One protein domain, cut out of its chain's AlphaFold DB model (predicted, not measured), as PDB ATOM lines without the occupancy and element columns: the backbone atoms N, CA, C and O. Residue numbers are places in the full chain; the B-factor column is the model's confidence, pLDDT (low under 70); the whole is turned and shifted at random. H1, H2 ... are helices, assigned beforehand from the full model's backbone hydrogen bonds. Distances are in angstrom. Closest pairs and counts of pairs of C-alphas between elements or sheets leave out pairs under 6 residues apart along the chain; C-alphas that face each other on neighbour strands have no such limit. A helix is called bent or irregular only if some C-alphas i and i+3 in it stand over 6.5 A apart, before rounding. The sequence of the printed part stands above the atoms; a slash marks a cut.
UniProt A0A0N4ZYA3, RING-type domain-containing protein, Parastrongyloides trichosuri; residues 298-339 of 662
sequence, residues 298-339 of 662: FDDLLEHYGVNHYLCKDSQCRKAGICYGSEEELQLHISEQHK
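What this domain is: This is residues 298 to 339 of the 662 residues of the protein "RING-type domain-containing protein" of Parastrongyloides trichosuri (UniProt A0A0N4ZYA3). Two helices, H1 and H3, stand at opposite ends of a flat slab and slant away from each other like the two sides of a V with an open tip, between the last residue of H1 and the first of H3. The space between them is filled by the links, whose residues 310 to 311 and 323 to 324 run side by side as a short antiparallel pairing, while the short helix H2 sits where the chain folds back, on the edge of the slab away from the open tip. The printed part has 42 residues with three named helices, in the order H1, H2, H3, and no named strand. The class is all helix, with 27 of the 42 printed residues in helices. The whole is compact, with a radius of gyration of the C-alphas of 9.8 A, and the C-alphas span 29 by 20 by 10 A.

How they stand to each other: From the first printed residue, H1 runs over residues 298 to 308 and touches no helix. H2, residues 315 to 319, follows after a short link of 6 residues. H1 and H2 are apart, but only just: their closest C-alphas are 8.0 A from each other. In the link between them, residues 310 to 311 pair as strands do with residues 323 to 324, antiparallel; both stretches are too short to be named strands. H3, residues 327 to 337, follows after a short link of 7 residues, to which residues 323 to 324 belong. H2 and H3 are apart, and so are H1 and H3. In H1, H2 and H3 every backbone O i to N i+4 pair is within hydrogen-bond range.

Where its parts are: H1, from Phe 298 to Asn 308, has 11 residues and measures 15.1 A from first to last C-alpha. It begins with C-alpha 298 at (-22.427, 41.114, -35.280). H2, from Ser 315 to Lys 319, has 5 residues, with C-alpha 315 at (-11.630, 40.497, -45.395). H3, from Glu 327 to Gln 337, has 11 residues and measures 15.2 A. It ends with C-alpha 337 at (-16.017, 39.770, -57.427). No helix is bent or irregular.

The domain as a whole: The outline is flat. The two C-alphas farthest apart in the domain, those of Asp 300 and Lys 339, are 29.4 A apart, and the first and last printed C-alphas, those of Phe 298 and Lys 339, are 27.5 A apart. The printed part runs from residue 298 to residue 339 with no cut, and neither link is long. The mean pLDDT of the printed part is 83.1; Lys 339 is the one printed residue under 70.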
ATOM      1  N   PHE A 298     -22.734  41.504 -33.902       84.88
ATOM      2  CA  PHE A 298     -22.427  41.114 -35.280       84.88
ATOM      3  C   PHE A 298     -21.434  39.942 -35.335       84.88
ATOM      4  O   PHE A 298     -21.485  39.146 -36.269       84.88
ATOM      5  N   ASP A 299     -20.577  39.796 -34.325       85.94
ATOM      6  CA  ASP A 299     -19.583  38.724 -34.262       85.94
ATOM      7  C   ASP A 299     -20.244  37.364 -33.966       85.94
ATOM      8  O   ASP A 299     -19.920  36.386 -34.640       85.94
ATOM      9  N   ASP A 300     -21.271  37.321 -33.100       86.94
ATOM     10  CA  ASP A 300     -22.118  36.127 -32.888       86.94
ATOM     11  C   ASP A 300     -22.749  35.649 -34.219       86.94
ATOM     12  O   ASP A 300     -22.871  34.452 -34.497       86.94
ATOM     13  N   LEU A 301     -23.162  36.604 -35.066       87.81
ATOM     14  CA  LEU A 301     -23.749  36.332 -36.379       87.81
ATOM     15  C   LEU A 301     -22.687  35.841 -37.379       87.81
ATOM     16  O   LEU A 301     -22.974  34.937 -38.162       87.81
ATOM     17  N   LEU A 302     -21.468  36.391 -37.349       85.94
ATOM     18  CA  LEU A 302     -20.349  35.909 -38.168       85.94
ATOM     19  C   LEU A 302     -19.931  34.481 -37.786       85.94
ATOM     20  O   LEU A 302     -19.655  33.683 -38.682       85.94
ATOM     21  N   GLU A 303     -19.927  34.132 -36.497       86.94
ATOM     22  CA  GLU A 303     -19.691  32.758 -36.038       86.94
ATOM     23  C   GLU A 303     -20.800  31.821 -36.537       86.94
ATOM     24  O   GLU A 303     -20.524  30.805 -37.182       86.94
ATOM     25  N   HIS A 304     -22.069  32.205 -36.348       88.62
ATOM     26  CA  HIS A 304     -23.211  31.459 -36.877       88.62
ATOM     27  C   HIS A 304     -23.111  31.239 -38.396       88.62
ATOM     28  O   HIS A 304     -23.357  30.123 -38.868       88.62
ATOM     29  N   TYR A 305     -22.716  32.269 -39.155       86.88
ATOM     30  CA  TYR A 305     -22.472  32.170 -40.592       86.88
ATOM     31  C   TYR A 305     -21.288  31.258 -40.937       86.88
ATOM     32  O   TYR A 305     -21.358  30.579 -41.953       86.88
ATOM     33  N   GLY A 306     -20.237  31.199 -40.116       83.69
ATOM     34  CA  GLY A 306     -19.102  30.291 -40.320       83.69
ATOM     35  C   GLY A 306     -19.433  28.813 -40.093       83.69
ATOM     36  O   GLY A 306     -18.818  27.953 -40.719       83.69
ATOM     37  N   VAL A 307     -20.410  28.514 -39.229       84.75
ATOM     38  CA  VAL A 307     -20.833  27.138 -38.901       84.75
ATOM     39  C   VAL A 307     -21.988  26.643 -39.783       84.75
ATOM     40  O   VAL A 307     -22.048  25.461 -40.112       84.75
ATOM     41  N   ASN A 308     -22.935  27.516 -40.150       82.75
ATOM     42  CA  ASN A 308     -24.202  27.115 -40.789       82.75
ATOM     43  C   ASN A 308     -24.343  27.535 -42.260       82.75
ATOM     44  O   ASN A 308     -25.306  27.113 -42.906       82.75
ATOM     45  N   HIS A 309     -23.445  28.387 -42.759       86.75
ATOM     46  CA  HIS A 309     -23.547  29.053 -44.057       86.75
ATOM     47  C   HIS A 309     -22.172  29.175 -44.731       86.75
ATOM     48  O   HIS A 309     -21.146  28.766 -44.192       86.75
ATOM     49  N   TYR A 310     -22.154  29.721 -45.945       85.44
ATOM     50  CA  TYR A 310     -20.948  29.830 -46.759       85.44
ATOM     51  C   TYR A 310     -20.450  31.282 -46.762       85.44
ATOM     52  O   TYR A 310     -21.032  32.161 -47.401       85.44
ATOM     53  N   LEU A 311     -19.389  31.549 -45.993       85.81
ATOM     54  CA  LEU A 311     -18.744  32.864 -45.892       85.81
ATOM     55  C   LEU A 311     -17.626  33.041 -46.921       85.81
ATOM     56  O   LEU A 311     -16.793  32.153 -47.121       85.81
ATOM     57  N   CYS A 312     -17.516  34.250 -47.478       84.12
ATOM     58  CA  CYS A 312     -16.349  34.614 -48.274       84.12
ATOM     59  C   CYS A 312     -15.078  34.722 -47.405       84.12
ATOM     60  O   CYS A 312     -15.099  35.137 -46.236       84.12
ATOM     61  N   LYS A 313     -13.941  34.324 -47.985       79.88
ATOM     62  CA  LYS A 313     -12.637  34.322 -47.303       79.88
ATOM     63  C   LYS A 313     -12.015  35.720 -47.233       79.88
ATOM     64  O   LYS A 313     -11.265  35.991 -46.297       79.88
ATOM     65  N   ASP A 314     -12.368  36.603 -48.161       83.44
ATOM     66  CA  ASP A 314     -11.825  37.954 -48.272       83.44
ATOM     67  C   ASP A 314     -12.325  38.909 -47.173       83.44
ATOM     68  O   ASP A 314     -13.517  39.004 -46.864       83.44
ATOM     69  N   SER A 315     -11.389  39.665 -46.587       78.00
ATOM     70  CA  SER A 315     -11.630  40.497 -45.395       78.00
ATOM     71  C   SER A 315     -12.701  41.576 -45.603       78.00
ATOM     72  O   SER A 315     -13.444  41.890 -44.675       78.00
ATOM     73  N   GLN A 316     -12.815  42.125 -46.818       80.19
ATOM     74  CA  GLN A 316     -13.817  43.147 -47.138       80.19
ATOM     75  C   GLN A 316     -15.237  42.561 -47.152       80.19
ATOM     76  O   GLN A 316     -16.126  43.095 -46.494       80.19
ATOM     77  N   CYS A 317     -15.440  41.419 -47.815       79.75
ATOM     78  CA  CYS A 317     -16.743  40.757 -47.898       79.75
ATOM     79  C   CYS A 317     -17.198  40.190 -46.546       79.75
ATOM     80  O   CYS A 317     -18.381  40.277 -46.219       79.75
ATOM     81  N   ARG A 318     -16.259  39.724 -45.707       79.94
ATOM     82  CA  ARG A 318     -16.552  39.352 -44.312       79.94
ATOM     83  C   ARG A 318     -17.005  40.548 -43.472       79.94
ATOM     84  O   ARG A 318     -18.003  40.442 -42.772       79.94
ATOM     85  N   LYS A 319     -16.328  41.700 -43.576       77.00
ATOM     86  CA  LYS A 319     -16.738  42.944 -42.887       77.00
ATOM     87  C   LYS A 319     -18.078  43.495 -43.387       77.00
ATOM     88  O   LYS A 319     -18.793  44.120 -42.617       77.00
ATOM     89  N   ALA A 320     -18.434  43.232 -44.644       78.06
ATOM     90  CA  ALA A 320     -19.751  43.534 -45.203       78.06
ATOM     91  C   ALA A 320     -20.846  42.510 -44.817       78.06
ATOM     92  O   ALA A 320     -22.003  42.700 -45.181       78.06
ATOM     93  N   GLY A 321     -20.501  41.428 -44.103       75.12
ATOM     94  CA  GLY A 321     -21.440  40.386 -43.667       75.12
ATOM     95  C   GLY A 321     -22.031  39.540 -44.800       75.12
ATOM     96  O   GLY A 321     -23.100  38.951 -44.627       75.12
ATOM     97  N   ILE A 322     -21.359  39.482 -45.956       79.06
ATOM     98  CA  ILE A 322     -21.828  38.736 -47.127       79.06
ATOM     99  C   ILE A 322     -21.680  37.231 -46.858       79.06
ATOM    100  O   ILE A 322     -20.575  36.717 -46.665       79.06
ATOM    101  N   CYS A 323     -22.816  36.538 -46.862       83.31
ATOM    102  CA  CYS A 323     -22.960  35.113 -46.582       83.31
ATOM    103  C   CYS A 323     -23.928  34.469 -47.586       83.31
ATOM    104  O   CYS A 323     -24.828  35.133 -48.107       83.31
ATOM    105  N   TYR A 324     -23.742  33.173 -47.830       84.62
ATOM    106  CA  TYR A 324     -24.478  32.414 -48.837       84.62
ATOM    107  C   TYR A 324     -25.132  31.150 -48.270       84.62
ATOM    108  O   TYR A 324     -24.669  30.559 -47.289       84.62
ATOM    109  N   GLY A 325     -26.251  30.757 -48.879       84.62
ATOM    110  CA  GLY A 325     -27.046  29.592 -48.509       84.62
ATOM    111  C   GLY A 325     -26.574  28.291 -49.161       84.62
ATOM    112  O   GLY A 325     -26.918  27.224 -48.654       84.62
ATOM    113  N   SER A 326     -25.787  28.380 -50.236       86.38
ATOM    114  CA  SER A 326     -25.125  27.266 -50.928       86.38
ATOM    115  C   SER A 326     -23.660  27.600 -51.239       86.38
ATOM    116  O   SER A 326     -23.319  28.756 -51.498       86.38
ATOM    117  N   GLU A 327     -22.797  26.582 -51.283       85.56
ATOM    118  CA  GLU A 327     -21.425  26.699 -51.802       85.56
ATOM    119  C   GLU A 327     -21.432  27.181 -53.265       85.56
ATOM    120  O   GLU A 327     -20.565  27.947 -53.671       85.56
ATOM    121  N   GLU A 328     -22.446  26.806 -54.050       85.62
ATOM    122  CA  GLU A 328     -22.601  27.223 -55.452       85.62
ATOM    123  C   GLU A 328     -22.749  28.749 -55.581       85.62
ATOM    124  O   GLU A 328     -22.138  29.370 -56.452       85.62
ATOM    125  N   GLU A 329     -23.511  29.372 -54.678       87.00
ATOM    126  CA  GLU A 329     -23.690  30.827 -54.619       87.00
ATOM    127  C   GLU A 329     -22.388  31.534 -54.203       87.00
ATOM    128  O   GLU A 329     -22.038  32.573 -54.770       87.00
ATOM    129  N   LEU A 330     -21.629  30.946 -53.266       87.69
ATOM    130  CA  LEU A 330     -20.311  31.450 -52.872       87.69
ATOM    131  C   LEU A 330     -19.304  31.365 -54.033       87.69
ATOM    132  O   LEU A 330     -18.569  32.323 -54.276       87.69
ATOM    133  N   GLN A 331     -19.282  30.258 -54.781       84.06
ATOM    134  CA  GLN A 331     -18.413  30.105 -55.952       84.06
ATOM    135  C   GLN A 331     -18.775  31.097 -57.064       84.06
ATOM    136  O   GLN A 331     -17.877  31.694 -57.661       84.06
ATOM    137  N   LEU A 332     -20.068  31.356 -57.296       86.94
ATOM    138  CA  LEU A 332     -20.513  32.414 -58.207       86.94
ATOM    139  C   LEU A 332     -20.008  33.791 -57.748       86.94
ATOM    140  O   LEU A 332     -19.349  34.476 -58.528       86.94
ATOM    141  N   HIS A 333     -20.201  34.158 -56.477       85.50
ATOM    142  CA  HIS A 333     -19.688  35.412 -55.909       85.50
ATOM    143  C   HIS A 333     -18.167  35.567 -56.066       85.50
ATOM    144  O   HIS A 333     -17.692  36.614 -56.516       85.50
ATOM    145  N   ILE A 334     -17.395  34.520 -55.761       84.38
ATOM    146  CA  ILE A 334     -15.937  34.506 -55.947       84.38
ATOM    147  C   ILE A 334     -15.582  34.692 -57.430       84.38
ATOM    148  O   ILE A 334     -14.691  35.483 -57.749       84.38
ATOM    149  N   SER A 335     -16.303  34.025 -58.337       83.00
ATOM    150  CA  SER A 335     -16.095  34.147 -59.783       83.00
ATOM    151  C   SER A 335     -16.454  35.528 -60.341       83.00
ATOM    152  O   SER A 335     -15.886  35.935 -61.351       83.00
ATOM    153  N   GLU A 336     -17.355  36.273 -59.693       83.56
ATOM    154  CA  GLU A 336     -17.748  37.622 -60.098       83.56
ATOM    155  C   GLU A 336     -16.833  38.709 -59.527       83.56
ATOM    156  O   GLU A 336     -16.368  39.568 -60.285       83.56
ATOM    157  N   GLN A 337     -16.594  38.672 -58.212       77.69
ATOM    158  CA  GLN A 337     -16.017  39.770 -57.427       77.69
ATOM    159  C   GLN A 337     -14.531  39.558 -57.095       77.69
ATOM    160  O   GLN A 337     -13.780  40.524 -56.972       77.69
ATOM    161  N   HIS A 338     -14.069  38.304 -57.010       77.06
ATOM    162  CA  HIS A 338     -12.707  37.944 -56.580       77.06
ATOM    163  C   HIS A 338     -11.843  37.344 -57.707       77.06
ATOM    164  O   HIS A 338     -10.875  36.622 -57.454       77.06
ATOM    165  N   LYS A 339     -12.146  37.726 -58.959       66.31
ATOM    166  CA  LYS A 339     -11.448  37.359 -60.214       66.31
ATOM    167  C   LYS A 339      -9.920  37.536 -60.196       66.31
ATOM    168  O   LYS A 339      -9.228  36.944 -61.015       66.31
TER     169      LYS A 339